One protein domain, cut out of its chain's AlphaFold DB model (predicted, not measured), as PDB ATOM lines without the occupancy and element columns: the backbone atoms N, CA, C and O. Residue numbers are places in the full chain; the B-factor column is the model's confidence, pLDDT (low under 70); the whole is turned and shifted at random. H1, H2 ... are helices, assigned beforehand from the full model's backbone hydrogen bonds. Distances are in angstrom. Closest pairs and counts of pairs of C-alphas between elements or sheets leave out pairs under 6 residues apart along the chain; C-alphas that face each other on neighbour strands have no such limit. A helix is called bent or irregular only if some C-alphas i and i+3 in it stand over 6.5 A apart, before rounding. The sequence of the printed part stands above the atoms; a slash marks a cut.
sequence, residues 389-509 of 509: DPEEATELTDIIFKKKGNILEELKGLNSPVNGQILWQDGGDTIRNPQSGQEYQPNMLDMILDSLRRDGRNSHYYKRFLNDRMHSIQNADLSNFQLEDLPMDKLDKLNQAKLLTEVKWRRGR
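This is residues 389 to 509 of the 509 residues of the protein "30S ribosomal protein S2, chloroplastic" of Saccharum officinarum (UniProt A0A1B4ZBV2). Long H1 and kinked H3 lie side by side at one end, H4 crosses to the middle, and H6 makes the other end; H2 folds back from H1, and residues 389 to 395 stick out. The printed part has 121 residues with six named helices, H1 to H6 in order, no named strand: all helix. It is compact, radius of gyration of the C-alphas 15.8 A, spanning 57 by 29 by 26 A.

H1, residues 390 to 413, touches H3, residues 442 to 458, at a shallow tilt of 4 degrees, the same way; their closest C-alphas, Ile 407 and Leu 449, are 5.5 A apart. With residues 411 to 413 alone H1 touches H2, residues 417 to 423; closest C-alphas Lys 412 and Gly 420, 4.3 A. H3 is irregular, C-alphas 454 and 457 being 9.5 A apart, with a kink of 60 degrees near residue 452. H4, residues 460 to 472, touches H3 about perpendicular, at 86 degrees, with residues 461 to 463 alone; closest C-alphas Ile 448 and Tyr 461, 6.6 A. H6, residues 493 to 507, only just touches H4, with 3 pairs of C-alphas within 8 A. H5, residues 475 to 478, is apart from H4. Every O i to N i+4 pair is within hydrogen-bond range in H1, H2, H4 and H6, and 11 of 13 in H3.

H1 runs 34.6 A from C-alpha 390 at (133.554, 131.865, 102.107); H6 runs 20.9 A to C-alpha 507 at (131.490, 92.796, 64.807).

The printed part has no cut. The links H2 to H3 and H5 to H6 are long. Residues 427, 434 to 435 and 502 to 509 have pLDDT under 70.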
ATOM      1  N   ASP A 389     130.279 130.456 105.312       75.62
ATOM      2  CA  ASP A 389     131.338 131.460 105.252       75.62
ATOM      3  C   ASP A 389     132.313 131.130 104.104       75.62
ATOM      4  O   ASP A 389     132.673 129.961 103.916       75.62
ATOM      5  N   PRO A 390     132.735 132.121 103.290       76.81
ATOM      6  CA  PRO A 390     133.554 131.865 102.107       76.81
ATOM      7  C   PRO A 390     134.856 131.114 102.406       76.81
ATOM      8  O   PRO A 390     135.257 130.274 101.602       76.81
ATOM      9  N   GLU A 391     135.480 131.381 103.556       78.19
ATOM     10  CA  GLU A 391     136.711 130.719 104.006       78.19
ATOM     11  C   GLU A 391     136.467 129.233 104.325       78.19
ATOM     12  O   GLU A 391     137.159 128.363 103.788       78.19
ATOM     13  N   GLU A 392     135.410 128.919 105.078       81.56
ATOM     14  CA  GLU A 392     135.011 127.536 105.380       81.56
ATOM     15  C   GLU A 392     134.648 126.757 104.107       81.56
ATOM     16  O   GLU A 392     135.011 125.588 103.941       81.56
ATOM     17  N   ALA A 393     133.966 127.409 103.161       80.56
ATOM     18  CA  ALA A 393     133.615 126.806 101.880       80.56
ATOM     19  C   ALA A 393     134.860 126.483 101.034       80.56
ATOM     20  O   ALA A 393     134.894 125.443 100.366       80.56
ATOM     21  N   THR A 394     135.894 127.333 101.063       85.00
ATOM     22  CA  THR A 394     137.168 127.050 100.380       85.00
ATOM     23  C   THR A 394     137.931 125.897 101.026       85.00
ATOM     24  O   THR A 394     138.353 124.984 100.316       85.00
ATOM     25  N   GLU A 395     138.021 125.862 102.358       87.00
ATOM     26  CA  GLU A 395     138.707 124.787 103.081       87.00
ATOM     27  C   GLU A 395     138.028 123.428 102.838       87.00
ATOM     28  O   GLU A 395     138.678 122.438 102.486       87.00
ATOM     29  N   LEU A 396     136.696 123.381 102.923       86.62
ATOM     30  CA  LEU A 396     135.936 122.166 102.630       86.62
ATOM     31  C   LEU A 396     136.046 121.733 101.171       86.62
ATOM     32  O   LEU A 396     136.095 120.531 100.897       86.62
ATOM     33  N   THR A 397     136.115 122.683 100.236       87.81
ATOM     34  CA  THR A 397     136.341 122.383  98.816       87.81
ATOM     35  C   THR A 397     137.662 121.649  98.624       87.81
ATOM     36  O   THR A 397     137.694 120.623  97.943       87.81
ATOM     37  N   ASP A 398     138.737 122.118  99.260       87.81
ATOM     38  CA  ASP A 398     140.055 121.491  99.163       87.81
ATOM     39  C   ASP A 398     140.087 120.100  99.810       87.81
ATOM     40  O   ASP A 398     140.631 119.152  99.228       87.81
ATOM     41  N   ILE A 399     139.441 119.942 100.970       89.31
ATOM     42  CA  ILE A 399     139.309 118.646 101.652       89.31
ATOM     43  C   ILE A 399     138.549 117.645 100.772       89.31
ATOM     44  O   ILE A 399     138.995 116.505 100.592       89.31
ATOM     45  N   ILE A 400     137.411 118.055 100.205       89.25
ATOM     46  CA  ILE A 400     136.579 117.206  99.345       89.25
ATOM     47  C   ILE A 400     137.319 116.865  98.055       89.25
ATOM     48  O   ILE A 400     137.329 115.701  97.655       89.25
ATOM     49  N   PHE A 401     137.983 117.838  97.431       89.50
ATOM     50  CA  PHE A 401     138.763 117.626  96.215       89.50
ATOM     51  C   PHE A 401     139.862 116.581  96.433       89.50
ATOM     52  O   PHE A 401     139.963 115.621  95.669       89.50
ATOM     53  N   LYS A 402     140.625 116.698  97.529       89.62
ATOM     54  CA  LYS A 402     141.670 115.727  97.879       89.62
ATOM     55  C   LYS A 402     141.098 114.325  98.111       89.62
ATOM     56  O   LYS A 402     141.628 113.347  97.586       89.62
ATOM     57  N   LYS A 403     140.000 114.209  98.867       91.56
ATOM     58  CA  LYS A 403     139.359 112.911  99.157       91.56
ATOM     59  C   LYS A 403     138.769 112.266  97.902       91.56
ATOM     60  O   LYS A 403     138.947 111.067  97.697       91.56
ATOM     61  N   LYS A 404     138.132 113.048  97.027       91.31
ATOM     62  CA  LYS A 404     137.654 112.575  95.721       91.31
ATOM     63  C   LYS A 404     138.794 112.114  94.825       91.31
ATOM     64  O   LYS A 404     138.662 111.065  94.207       91.31
ATOM     65  N   GLY A 405     139.907 112.846  94.799       89.12
ATOM     66  CA  GLY A 405     141.117 112.442  94.081       89.12
ATOM     67  C   GLY A 405     141.580 111.045  94.494       89.12
ATOM     68  O   GLY A 405     141.743 110.177  93.642       89.12
ATOM     69  N   ASN A 406     141.668 110.786  95.801       91.31
ATOM     70  CA  ASN A 406     142.036 109.464  96.316       91.31
ATOM     71  C   ASN A 406     141.054 108.366  95.875       91.31
ATOM     72  O   ASN A 406     141.477 107.292  95.466       91.31
ATOM     73  N   ILE A 407     139.745 108.634  95.927       91.19
ATOM     74  CA  ILE A 407     138.720 107.681  95.475       91.19
ATOM     75  C   ILE A 407     138.854 107.399  93.975       91.19
ATOM     76  O   ILE A 407     138.734 106.250  93.560       91.19
ATOM     77  N   LEU A 408     139.104 108.422  93.156       90.19
ATOM     78  CA  LEU A 408     139.277 108.258  91.713       90.19
ATOM     79  C   LEU A 408     140.499 107.415  91.379       90.19
ATOM     80  O   LEU A 408     140.409 106.576  90.491       90.19
ATOM     81  N   GLU A 409     141.616 107.608  92.079       89.44
ATOM     82  CA  GLU A 409     142.811 106.789  91.874       89.44
ATOM     83  C   GLU A 409     142.553 105.317  92.222       89.44
ATOM     84  O   GLU A 409     142.881 104.435  91.428       89.44
ATOM     85  N   GLU A 410     141.846 105.035  93.321       91.25
ATOM     86  CA  GLU A 410     141.420 103.664  93.644       91.25
ATOM     87  C   GLU A 410     140.459 103.100  92.578       91.25
ATOM     88  O   GLU A 410     140.613 101.970  92.118       91.25
ATOM     89  N   LEU A 411     139.479 103.886  92.118       89.81
ATOM     90  CA  LEU A 411     138.531 103.468  91.078       89.81
ATOM     91  C   LEU A 411     139.200 103.232  89.715       89.81
ATOM     92  O   LEU A 411     138.764 102.349  88.968       89.81
ATOM     93  N   LYS A 412     140.237 104.007  89.379       89.38
ATOM     94  CA  LYS A 412     141.080 103.787  88.199       89.38
ATOM     95  C   LYS A 412     141.876 102.501  88.353       89.38
ATOM     96  O   LYS A 412     141.855 101.708  87.422       89.38
ATOM     97  N   GLY A 413     142.491 102.263  89.513       86.75
ATOM     98  CA  GLY A 413     143.253 101.043  89.799       86.75
ATOM     99  C   GLY A 413     142.406  99.766  89.796       86.75
ATOM    100  O   GLY A 413     142.875  98.706  89.391       86.75
ATOM    101  N   LEU A 414     141.128  99.857  90.180       86.44
ATOM    102  CA  LEU A 414     140.190  98.731  90.107       86.44
ATOM    103  C   LEU A 414     139.780  98.377  88.668       86.44
ATOM    104  O   LEU A 414     139.284  97.268  88.440       86.44
ATOM    105  N   ASN A 415     139.989  99.273  87.703       83.75
ATOM    106  CA  ASN A 415     139.703  99.076  86.284       83.75
ATOM    107  C   ASN A 415     141.010  98.886  85.488       83.75
ATOM    108  O   ASN A 415     142.079  99.281  85.934       83.75
ATOM    109  N   SER A 416     140.949  98.293  84.291       81.12
ATOM    110  CA  SER A 416     142.131  98.249  83.410       81.12
ATOM    111  C   SER A 416     142.606  99.662  83.058       81.12
ATOM    112  O   SER A 416     141.761 100.551  82.954       81.12
ATOM    113  N   PRO A 417     143.911  99.894  82.813       80.88
ATOM    114  CA  PRO A 417     144.469 101.238  82.614       80.88
ATOM    115  C   PRO A 417     143.749 102.030  81.515       80.88
ATOM    116  O   PRO A 417     143.486 103.218  81.681       80.88
ATOM    117  N   VAL A 418     143.332 101.353  80.440       81.00
ATOM    118  CA  VAL A 418     142.546 101.946  79.348       81.00
ATOM    119  C   VAL A 418     141.126 102.301  79.810       81.00
ATOM    120  O   VAL A 418     140.696 103.447  79.707       81.00
ATOM    121  N   ASN A 419     140.393 101.339  80.380       84.56
ATOM    122  CA  ASN A 419     139.006 101.547  80.807       84.56
ATOM    123  C   ASN A 419     138.900 102.534  81.981       84.56
ATOM    124  O   ASN A 419     137.967 103.326  82.031       84.56
ATOM    125  N   GLY A 420     139.845 102.507  82.921       83.00
ATOM    126  CA  GLY A 420     139.918 103.420  84.058       83.00
ATOM    127  C   GLY A 420     140.169 104.857  83.618       83.00
ATOM    128  O   GLY A 420     139.493 105.761  84.107       83.00
ATOM    129  N   GLN A 421     141.061 105.059  82.641       82.88
ATOM    130  CA  GLN A 421     141.259 106.373  82.038       82.88
ATOM    131  C   GLN A 421     140.002 106.873  81.346       82.88
ATOM    132  O   GLN A 421     139.725 108.045  81.479       82.88
ATOM    133  N   ILE A 422     139.220 106.045  80.651       83.69
ATOM    134  CA  ILE A 422     137.989 106.514  79.986       83.69
ATOM    135  C   ILE A 422     136.861 106.759  81.002       83.69
ATOM    136  O   ILE A 422     136.128 107.747  80.926       83.69
ATOM    137  N   LEU A 423     136.725 105.874  81.993       83.38
ATOM    138  CA  LEU A 423     135.667 105.956  82.997       83.38
ATOM    139  C   LEU A 423     135.830 107.170  83.918       83.38
ATOM    140  O   LEU A 423     134.816 107.726  84.311       83.38
ATOM    141  N   TRP A 424     137.045 107.623  84.239       85.75
ATOM    142  CA  TRP A 424     137.269 108.567  85.348       85.75
ATOM    143  C   TRP A 424     138.047 109.841  84.962       85.75
ATOM    144  O   TRP A 424     138.973 110.244  85.666       85.75
ATOM    145  N   GLN A 425     137.676 110.485  83.846       78.25
ATOM    146  CA  GLN A 425     138.318 111.722  83.337       78.25
ATOM    147  C   GLN A 425     137.778 113.025  83.937       78.25
ATOM    148  O   GLN A 425     138.397 114.073  83.813       78.25
ATOM    149  N   ASP A 426     136.608 112.985  84.568       70.69
ATOM    150  CA  ASP A 426     135.820 114.162  84.948       70.69
ATOM    151  C   ASP A 426     136.222 114.797  86.291       70.69
ATOM    152  O   ASP A 426     135.498 115.642  86.818       70.69
ATOM    153  N   GLY A 427     137.343 114.376  86.881       68.06
ATOM    154  CA  GLY A 427     137.804 114.890  88.172       68.06
ATOM    155  C   GLY A 427     136.874 114.567  89.352       68.06
ATOM    156  O   GLY A 427     136.992 115.198  90.399       68.06
ATOM    157  N   GLY A 428     135.960 113.592  89.218       70.44
ATOM    158  CA  GLY A 428     135.110 113.122  90.325       70.44
ATOM    159  C   GLY A 428     133.788 113.862  90.492       70.44
ATOM    160  O   GLY A 428     133.173 113.802  91.563       70.44
ATOM    161  N   ASP A 429     133.325 114.530  89.438       72.00
ATOM    162  CA  ASP A 429     131.996 115.150  89.368       72.00
ATOM    163  C   ASP A 429     130.868 114.121  89.587       72.00
ATOM    164  O   ASP A 429     129.847 114.411  90.210       72.00
ATOM    165  N   THR A 430     131.107 112.877  89.168       73.06
ATOM    166  CA  THR A 430     130.208 111.726  89.346       73.06
ATOM    167  C   THR A 430     130.148 111.167  90.772       73.06
ATOM    168  O   THR A 430     129.207 110.446  91.107       73.06
ATOM    169  N   ILE A 431     131.100 111.509  91.647       84.06
ATOM    170  CA  ILE A 431     131.130 111.047  93.045       84.06
ATOM    171  C   ILE A 431     130.280 111.997  93.899       84.06
ATOM    172  O   ILE A 431     130.798 112.827  94.647       84.06
ATOM    173  N   ARG A 432     128.953 111.899  93.755       83.25
ATOM    174  CA  ARG A 432     127.956 112.725  94.462       83.25
ATOM    175  C   ARG A 432     126.727 111.930  94.870       83.25
ATOM    176  O   ARG A 432     126.548 110.775  94.471       83.25
ATOM    177  N   ASN A 433     125.867 112.544  95.680       78.12
ATOM    178  CA  ASN A 433     124.562 111.975  95.973       78.12
ATOM    179  C   ASN A 433     123.657 112.086  94.724       78.12
ATOM    180  O   ASN A 433     123.343 113.192  94.305       78.12
ATOM    181  N   PRO A 434     123.186 110.979  94.127       68.12
ATOM    182  CA  PRO A 434     122.394 110.976  92.902       68.12
ATOM    183  C   PRO A 434     120.956 111.456  93.110       68.12
ATOM    184  O   PRO A 434     120.289 111.789  92.138       68.12
ATOM    185  N   GLN A 435     120.449 111.466  94.348       67.00
ATOM    186  CA  GLN A 435     119.088 111.932  94.631       67.00
ATOM    187  C   GLN A 435     119.039 113.444  94.848       67.00
ATOM    188  O   GLN A 435     118.087 114.084  94.412       67.00
ATOM    189  N   SER A 436     120.051 114.011  95.513       71.25
ATOM    190  CA  SER A 436     120.111 115.445  95.822       71.25
ATOM    191  C   SER A 436     121.076 116.237  94.937       71.25
ATOM    192  O   SER A 436     121.038 117.460  94.960       71.25
ATOM    193  N   GLY A 437     121.964 115.575  94.191       73.25
ATOM    194  CA  GLY A 437     123.057 116.214  93.450       73.25
ATOM    195  C   GLY A 437     124.145 116.821  94.343       73.25
ATOM    196  O   GLY A 437     125.103 117.389  93.827       73.25
ATOM    197  N   GLN A 438     124.014 116.706  95.669       79.75
ATOM    198  CA  GLN A 438     124.923 117.318  96.635       79.75
ATOM    199  C   GLN A 438     126.246 116.562  96.746       79.75
ATOM    200  O   GLN A 438     126.323 115.342  96.543       79.75
ATOM    201  N   GLU A 439     127.279 117.309  97.131       85.06
ATOM    202  CA  GLU A 439     128.576 116.757  97.491       85.06
ATOM    203  C   GLU A 439     128.481 115.883  98.745       85.06
ATOM    204  O   GLU A 439     127.747 116.185  99.688       85.06
ATOM    205  N   TYR A 440     129.217 114.772  98.759       87.50
ATOM    206  CA  TYR A 440     129.319 113.952  99.962       87.50
ATOM    207  C   TYR A 440     130.146 114.678 101.022       87.50
ATOM    208  O   TYR A 440     131.192 115.254 100.726       87.50
ATOM    209  N   GLN A 441     129.708 114.584 102.278       86.56
ATOM    210  CA  GLN A 441     130.494 115.072 103.406       86.56
ATOM    211  C   GLN A 441     131.842 114.328 103.503       86.56
ATOM    212  O   GLN A 441     131.898 113.140 103.167       86.56
ATOM    213  N   PRO A 442     132.908 114.967 104.024       89.94
ATOM    214  CA  PRO A 442     134.238 114.359 104.136       89.94
ATOM    215  C   PRO A 442     134.248 112.970 104.793       89.94
ATOM    216  O   PRO A 442     134.867 112.053 104.262       89.94
ATOM    217  N   ASN A 443     133.481 112.781 105.872       89.38
ATOM    218  CA  ASN A 443     133.381 111.497 106.582       89.38
ATOM    219  C   ASN A 443     132.767 110.389 105.710       89.38
ATOM    220  O   ASN A 443     133.164 109.227 105.778       89.38
ATOM    221  N   MET A 444     131.790 110.745 104.872       90.06
ATOM    222  CA  MET A 444     131.172 109.810 103.935       90.06
ATOM    223  C   MET A 444     132.159 109.421 102.828       90.06
ATOM    224  O   MET A 444     132.200 108.257 102.436       90.06
ATOM    225  N   LEU A 445     132.967 110.372 102.344       91.94
ATOM    226  CA  LEU A 445     134.020 110.105 101.359       91.94
ATOM    227  C   LEU A 445     135.092 109.161 101.917       91.94
ATOM    228  O   LEU A 445     135.512 108.253 101.205       91.94
ATOM    229  N   ASP A 446     135.472 109.304 103.188       92.00
ATOM    230  CA  ASP A 446     136.393 108.364 103.839       92.00
ATOM    231  C   ASP A 446     135.795 106.959 103.933       92.00
ATOM    232  O   ASP A 446     136.433 105.988 103.537       92.00
ATOM    233  N   MET A 447     134.527 106.841 104.342       91.50
ATOM    234  CA  MET A 447     133.851 105.541 104.393       91.50
ATOM    235  C   MET A 447     133.750 104.881 103.006       91.50
ATOM    236  O   MET A 447     133.859 103.656 102.882       91.50
ATOM    237  N   ILE A 448     133.542 105.678 101.955       92.88
ATOM    238  CA  ILE A 448     133.551 105.206 100.566       92.88
ATOM    239  C   ILE A 448     134.946 104.693 100.198       92.88
ATOM    240  O   ILE A 448     135.058 103.575  99.696       92.88
ATOM    241  N   LEU A 449     135.994 105.477 100.468       93.44
ATOM    242  CA  LEU A 449     137.380 105.110 100.180       93.44
ATOM    243  C   LEU A 449     137.781 103.817 100.903       93.44
ATOM    244  O   LEU A 449     138.322 102.903 100.282       93.44
ATOM    245  N   ASP A 450     137.438 103.693 102.183       93.31
ATOM    246  CA  ASP A 450     137.723 102.502 102.982       93.31
ATOM    247  C   ASP A 450     136.966 101.273 102.472       93.31
ATOM    248  O   ASP A 450     137.519 100.173 102.437       93.31
ATOM    249  N   SER A 451     135.709 101.427 102.039       93.81
ATOM    250  CA  SER A 451     134.971 100.319 101.422       93.81
ATOM    251  C   SER A 451     135.582  99.896 100.088       93.81
ATOM    252  O   SER A 451     135.634  98.700  99.808       93.81
ATOM    253  N   LEU A 452     136.067 100.837  99.275       92.44
ATOM    254  CA  LEU A 452     136.747 100.511  98.019       92.44
ATOM    255  C   LEU A 452     138.061  99.765  98.263       92.44
ATOM    256  O   LEU A 452     138.323  98.778  97.585       92.44
ATOM    257  N   ARG A 453     138.843 100.169  99.267       92.69
ATOM    258  CA  ARG A 453     140.101  99.496  99.628       92.69
ATOM    259  C   ARG A 453     139.891  98.107 100.218       92.69
ATOM    260  O   ARG A 453     140.646  97.192  99.905       92.69
ATOM    261  N   ARG A 454     138.870  97.937 101.064       91.94
ATOM    262  CA  ARG A 454     138.562  96.646 101.699       91.94
ATOM    263  C   ARG A 454     137.907  95.659 100.741       91.94
ATOM    264  O   ARG A 454     138.312  94.504 100.681       91.94
ATOM    265  N   ASP A 455     136.882  96.109 100.021       87.88
ATOM    266  CA  ASP A 455     135.975  95.227  99.279       87.88
ATOM    267  C   ASP A 455     136.252  95.245  97.759       87.88
ATOM    268  O   ASP A 455     135.695  94.437  97.008       87.88
ATOM    269  N   GLY A 456     137.107  96.158  97.280       89.94
ATOM    270  CA  GLY A 456     137.517  96.274  95.880       89.94
ATOM    271  C   GLY A 456     136.329  96.344  94.918       89.94
ATOM    272  O   GLY A 456     135.371  97.097  95.115       89.94
ATOM    273  N   ARG A 457     136.346  95.480  93.894       86.25
ATOM    274  CA  ARG A 457     135.260  95.347  92.899       86.25
ATOM    275  C   ARG A 457     133.936  94.819  93.474       86.25
ATOM    276  O   ARG A 457     132.913  94.871  92.791       86.25
ATOM    277  N   ASN A 458     133.934  94.287  94.696       86.44
ATOM    278  CA  ASN A 458     132.723  93.826  95.378       86.44
ATOM    279  C   ASN A 458     132.100  94.905  96.274       86.44
ATOM    280  O   ASN A 458     131.009  94.684  96.801       86.44
ATOM    281  N   SER A 459     132.738  96.073  96.410       90.25
ATOM    282  CA  SER A 459     132.148  97.199  97.128       90.25
ATOM    283  C   SER A 459     130.819  97.616  96.493       90.25
ATOM    284  O   SER A 459     130.695  97.781  95.273       90.25
ATOM    285  N   HIS A 460     129.817  97.860  97.340       87.69
ATOM    286  CA  HIS A 460     128.536  98.423  96.919       87.69
ATOM    287  C   HIS A 460     128.716  99.774  96.202       87.69
ATOM    288  O   HIS A 460     128.025 100.059  95.220       87.69
ATOM    289  N   TYR A 461     129.678 100.589  96.649       89.56
ATOM    290  CA  TYR A 461     129.976 101.888  96.047       89.56
ATOM    291  C   TYR A 461     130.627 101.747  94.673       89.56
ATOM    292  O   TYR A 461     130.232 102.460  93.755       89.56
ATOM    293  N   TYR A 462     131.533 100.778  94.497       90.06
ATOM    294  CA  TYR A 462     132.121 100.481  93.188       90.06
ATOM    295  C   TYR A 462     131.041 100.126  92.161       90.06
ATOM    296  O   TYR A 462     130.967 100.745  91.099       90.06
ATOM    297  N   LYS A 463     130.145  99.184  92.505       89.31
ATOM    298  CA  LYS A 463     129.043  98.783  91.617       89.31
ATOM    299  C   LYS A 463     128.186  99.985  91.215       89.31
ATOM    300  O   LYS A 463     127.818 100.126  90.050       89.31
ATOM    301  N   ARG A 464     127.854 100.838  92.179       88.62
ATOM    302  CA  ARG A 464     127.013 102.013  91.962       88.62
ATOM    303  C   ARG A 464     127.687 103.045  91.062       88.62
ATOM    304  O   ARG A 464     127.128 103.366  90.020       88.62
ATOM    305  N   PHE A 465     128.895 103.497  91.408       89.81
ATOM    306  CA  PHE A 465     129.605 104.503  90.616       89.81
ATOM    307  C   PHE A 465     129.887 104.017  89.197       89.81
ATOM    308  O   PHE A 465     129.753 104.791  88.256       89.81
ATOM    309  N   LEU A 466     130.204 102.730  89.020       88.25
ATOM    310  CA  LEU A 466     130.382 102.147  87.694       88.25
ATOM    311  C   LEU A 466     129.103 102.250  86.846       88.25
ATOM    312  O   LEU A 466     129.173 102.630  85.680       88.25
ATOM    313  N   ASN A 467     127.935 101.930  87.416       87.81
ATOM    314  CA  ASN A 467     126.663 101.991  86.691       87.81
ATOM    315  C   ASN A 467     126.217 103.432  86.413       87.81
ATOM    316  O   ASN A 467     125.819 103.724  85.284       87.81
ATOM    317  N   ASP A 468     126.345 104.330  87.392       85.38
ATOM    318  CA  ASP A 468     126.045 105.757  87.227       85.38
ATOM    319  C   ASP A 468     126.938 106.369  86.136       85.38
ATOM    320  O   ASP A 468     126.460 107.063  85.235       85.38
ATOM    321  N   ARG A 469     128.232 106.021  86.134       85.94
ATOM    322  CA  ARG A 469     129.169 106.491  85.113       85.94
ATOM    323  C   ARG A 469     128.836 105.947  83.728       85.94
ATOM    324  O   ARG A 469     128.806 106.714  82.766       85.94
ATOM    325  N   MET A 470     128.518 104.658  83.616       84.06
ATOM    326  CA  MET A 470     128.174 104.017  82.341       84.06
ATOM    327  C   MET A 470     126.935 104.644  81.670       84.06
ATOM    328  O   MET A 470     126.836 104.673  80.436       84.06
ATOM    329  N   HIS A 471     126.011 105.195  82.464       77.69
ATOM    330  CA  HIS A 471     124.886 105.976  81.950       77.69
ATOM    331  C   HIS A 471     125.331 107.292  81.301       77.69
ATOM    332  O   HIS A 471     124.823 107.617  80.228       77.69
ATOM    333  N   SER A 472     126.288 108.000  81.907       79.31
ATOM    334  CA  SER A 472     126.768 109.315  81.450       79.31
ATOM    335  C   SER A 472     127.732 109.286  80.253       79.31
ATOM    336  O   SER A 472     127.892 110.301  79.584       79.31
ATOM    337  N   ILE A 473     128.361 108.144  79.959       81.31
ATOM    338  CA  ILE A 473     129.371 108.036  78.891       81.31
ATOM    339  C   ILE A 473     128.744 108.083  77.490       81.31
ATOM    340  O   ILE A 473     127.753 107.387  77.213       81.31
ATOM    341  N   GLN A 474     129.373 108.866  76.605       78.19
ATOM    342  CA  GLN A 474     129.011 109.009  75.195       78.19
ATOM    343  C   GLN A 474     129.361 107.756  74.378       78.19
ATOM    344  O   GLN A 474     130.296 107.019  74.684       78.19
ATOM    345  N   ASN A 475     128.625 107.517  73.289       74.56
ATOM    346  CA  ASN A 475     128.830 106.323  72.462       74.56
ATOM    347  C   ASN A 475     130.173 106.326  71.708       74.56
ATOM    348  O   ASN A 475     130.690 105.255  71.406       74.56
ATOM    349  N   ALA A 476     130.753 107.500  71.435       73.44
ATOM    350  CA  ALA A 476     132.073 107.609  70.813       73.44
ATOM    351  C   ALA A 476     133.170 107.027  71.720       73.44
ATOM    352  O   ALA A 476     133.964 106.206  71.277       73.44
ATOM    353  N   ASP A 477     133.148 107.341  73.015       75.25
ATOM    354  CA  ASP A 477     134.130 106.809  73.965       75.25
ATOM    355  C   ASP A 477     133.962 105.301  74.173       75.25
ATOM    356  O   ASP A 477     134.941 104.578  74.365       75.25
ATOM    357  N   LEU A 478     132.724 104.796  74.051       75.00
ATOM    358  CA  LEU A 478     132.428 103.365  74.114       75.00
ATOM    359  C   LEU A 478     133.113 102.560  73.013       75.00
ATOM    360  O   LEU A 478     133.276 101.358  73.214       75.00
ATOM    361  N   SER A 479     133.545 103.158  71.891       71.62
ATOM    362  CA  SER A 479     134.303 102.447  70.850       71.62
ATOM    363  C   SER A 479     135.741 102.120  71.255       71.62
ATOM    364  O   SER A 479     136.358 101.251  70.644       71.62
ATOM    365  N   ASN A 480     136.252 102.756  72.309       76.62
ATOM    366  CA  ASN A 480     137.632 102.594  72.764       76.62
ATOM    367  C   ASN A 480     137.746 101.699  74.010       76.62
ATOM    368  O   ASN A 480     138.848 101.389  74.451       76.62
ATOM    369  N   PHE A 481     136.616 101.221  74.547       79.94
ATOM    370  CA  PHE A 481     136.610 100.272  75.661       79.94
ATOM    371  C   PHE A 481     137.148  98.903  75.245       79.94
ATOM    372  O   PHE A 481     136.746  98.352  74.210       79.94
ATOM    373  N   GLN A 482     137.977  98.332  76.119       79.88
ATOM    374  CA  GLN A 482     138.371  96.928  76.096       79.88
ATOM    375  C   GLN A 482     137.334  96.125  76.881       79.88
ATOM    376  O   GLN A 482     137.261  96.194  78.108       79.88
ATOM    377  N   LEU A 483     136.471  95.409  76.159       74.19
ATOM    378  CA  LEU A 483     135.299  94.759  76.750       74.19
ATOM    379  C   LEU A 483     135.652  93.533  77.607       74.19
ATOM    380  O   LEU A 483     134.922  93.206  78.537       74.19
ATOM    381  N   GLU A 484     136.755  92.862  77.281       72.25
ATOM    382  CA  GLU A 484     137.228  91.647  77.961       72.25
ATOM    383  C   GLU A 484     137.623  91.921  79.418       72.25
ATOM    384  O   GLU A 484     137.468  91.068  80.287       72.25
ATOM    385  N   ASP A 485     138.013  93.162  79.689       72.56
ATOM    386  CA  ASP A 485     138.524  93.627  80.973       72.56
ATOM    387  C   ASP A 485     137.453  94.255  81.876       72.56
ATOM    388  O   ASP A 485     137.730  94.670  83.008       72.56
ATOM    389  N   LEU A 486     136.220  94.370  81.380       80.44
ATOM    390  CA  LEU A 486     135.138  95.022  82.101       80.44
ATOM    391  C   LEU A 486     134.347  94.000  82.937       80.44
ATOM    392  O   LEU A 486     133.916  92.975  82.405       80.44
ATOM    393  N   PRO A 487     134.072  94.272  84.228       81.56
ATOM    394  CA  PRO A 487     133.315  93.360  85.079       81.56
ATOM    395  C   PRO A 487     131.816  93.386  84.730       81.56
ATOM    396  O   PRO A 487     131.007  94.066  85.365       81.56
ATOM    397  N   MET A 488     131.441  92.646  83.683       80.56
ATOM    398  CA  MET A 488     130.073  92.573  83.151       80.56
ATOM    399  C   MET A 488     129.047  92.095  84.184       80.56
ATOM    400  O   MET A 488     127.893  92.522  84.144       80.56
ATOM    401  N   ASP A 489     129.460  91.259  85.136       83.31
ATOM    402  CA  ASP A 489     128.638  90.767  86.247       83.31
ATOM    403  C   ASP A 489     128.218  91.879  87.223       83.31
ATOM    404  O   ASP A 489     127.184  91.766  87.886       83.31
ATOM    405  N   LYS A 490     128.987  92.974  87.295       85.19
ATOM    406  CA  LYS A 490     128.704  94.127  88.163       85.19
ATOM    407  C   LYS A 490     127.828  95.186  87.496       85.19
ATOM    408  O   LYS A 490     127.271  96.040  88.186       85.19
ATOM    409  N   LEU A 491     127.662  95.141  86.179       85.56
ATOM    410  CA  LEU A 491     126.797  96.070  85.454       85.56
ATOM    411  C   LEU A 491     125.333  95.639  85.538       85.56
ATOM    412  O   LEU A 491     125.010  94.455  85.473       85.56
ATOM    413  N   ASP A 492     124.426  96.603  85.643       87.75
ATOM    414  CA  ASP A 492     122.996  96.332  85.585       87.75
ATOM    415  C   ASP A 492     122.567  95.981  84.155       87.75
ATOM    416  O   ASP A 492     123.208  96.350  83.167       87.75
ATOM    417  N   LYS A 493     121.436  95.277  84.023       84.56
ATOM    418  CA  LYS A 493     120.957  94.720  82.741       84.56
ATOM    419  C   LYS A 493     120.876  95.754  81.611       84.56
ATOM    420  O   LYS A 493     121.084  95.403  80.452       84.56
ATOM    421  N   LEU A 494     120.568  97.010  81.939       81.88
ATOM    422  CA  LEU A 494     120.488  98.104  80.970       81.88
ATOM    423  C   LEU A 494     121.873  98.474  80.418       81.88
ATOM    424  O   LEU A 494     122.042  98.577  79.204       81.88
ATOM    425  N   ASN A 495     122.871  98.594  81.292       85.06
ATOM    426  CA  ASN A 495     124.247  98.898  80.909       85.06
ATOM    427  C   ASN A 495     124.913  97.717  80.192       85.06
ATOM    428  O   ASN A 495     125.590  97.913  79.184       85.06
ATOM    429  N   GLN A 496     124.625  96.481  80.617       84.50
ATOM    430  CA  GLN A 496     125.033  95.282  79.879       84.50
ATOM    431  C   GLN A 496     124.470  95.282  78.447       84.50
ATOM    432  O   GLN A 496     125.188  94.987  77.494       84.50
ATOM    433  N   ALA A 497     123.194  95.643  78.271       81.38
ATOM    434  CA  ALA A 497     122.574  95.724  76.951       81.38
ATOM    435  C   ALA A 497     123.178  96.840  76.082       81.38
ATOM    436  O   ALA A 497     123.384  96.615  74.886       81.38
ATOM    437  N   LYS A 498     123.498  98.006  76.669       82.44
ATOM    438  CA  LYS A 498     124.186  99.121  75.988       82.44
ATOM    439  C   LYS A 498     125.513  98.639  75.390       82.44
ATOM    440  O   LYS A 498     125.724  98.756  74.187       82.44
ATOM    441  N   LEU A 499     126.335  97.972  76.200       77.31
ATOM    442  CA  LEU A 499     127.637  97.446  75.782       77.31
ATOM    443  C   LEU A 499     127.527  96.319  74.744       77.31
ATOM    444  O   LEU A 499     128.226  96.331  73.735       77.31
ATOM    445  N   LEU A 500     126.614  95.362  74.931       75.88
ATOM    446  CA  LEU A 500     126.427  94.254  73.982       75.88
ATOM    447  C   LEU A 500     125.901  94.713  72.612       75.88
ATOM    448  O   LEU A 500     126.147  94.046  71.605       75.88
ATOM    449  N   THR A 501     125.166  95.825  72.567       73.88
ATOM    450  CA  THR A 501     124.681  96.414  71.311       73.88
ATOM    451  C   THR A 501     125.837  97.034  70.528       73.88
ATOM    452  O   THR A 501     125.974  96.745  69.341       73.88
ATOM    453  N   GLU A 502     126.723  97.771  71.202       69.31
ATOM    454  CA  GLU A 502     127.956  98.299  70.602       69.31
ATOM    455  C   GLU A 502     128.869  97.185  70.080       69.31
ATOM    456  O   GLU A 502     129.376  97.248  68.964       69.31
ATOM    457  N   VAL A 503     129.020  96.088  70.822       61.78
ATOM    458  CA  VAL A 503     129.855  94.948  70.399       61.78
ATOM    459  C   VAL A 503     129.327  94.287  69.129       61.78
ATOM    460  O   VAL A 503     130.105  93.930  68.244       61.78
ATOM    461  N   LYS A 504     128.004  94.131  69.012       59.59
ATOM    462  CA  LYS A 504     127.378  93.640  67.776       59.59
ATOM    463  C   LYS A 504     127.605  94.598  66.615       59.59
ATOM    464  O   LYS A 504     127.823  94.137  65.500       59.59
ATOM    465  N   TRP A 505     127.573  95.900  66.881       57.28
ATOM    466  CA  TRP A 505     127.848  96.922  65.881       57.28
ATOM    467  C   TRP A 505     129.318  96.907  65.429       57.28
ATOM    468  O   TRP A 505     129.585  97.004  64.235       57.28
ATOM    469  N   ARG A 506     130.270  96.668  66.344       58.97
ATOM    470  CA  ARG A 506     131.694  96.485  66.009       58.97
ATOM    471  C   ARG A 506     131.979  95.204  65.218       58.97
ATOM    472  O   ARG A 506     132.809  95.240  64.324       58.97
ATOM    473  N   ARG A 507     131.311  94.083  65.525       53.75
ATOM    474  CA  ARG A 507     131.490  92.796  64.807       53.75
ATOM    475  C   ARG A 507     130.783  92.729  63.446       53.75
ATOM    476  O   ARG A 507     131.000  91.775  62.712       53.75
ATOM    477  N   GLY A 508     129.897  93.680  63.154       51.34
ATOM    478  CA  GLY A 508     129.179  93.790  61.881       51.34
ATOM    479  C   GLY A 508     129.807  94.772  60.888       51.34
ATOM    480  O   GLY A 508     129.133  95.131  59.924       51.34
ATOM    481  N   ARG A 509     131.036  95.233  61.149       42.88
ATOM    482  CA  ARG A 509     131.861  96.010  60.222       42.88
ATOM    483  C   ARG A 509     132.940  95.143  59.600       42.88
ATOM    484  O   ARG A 509     133.477  94.285  60.335       42.88
TER     485      ARG A 509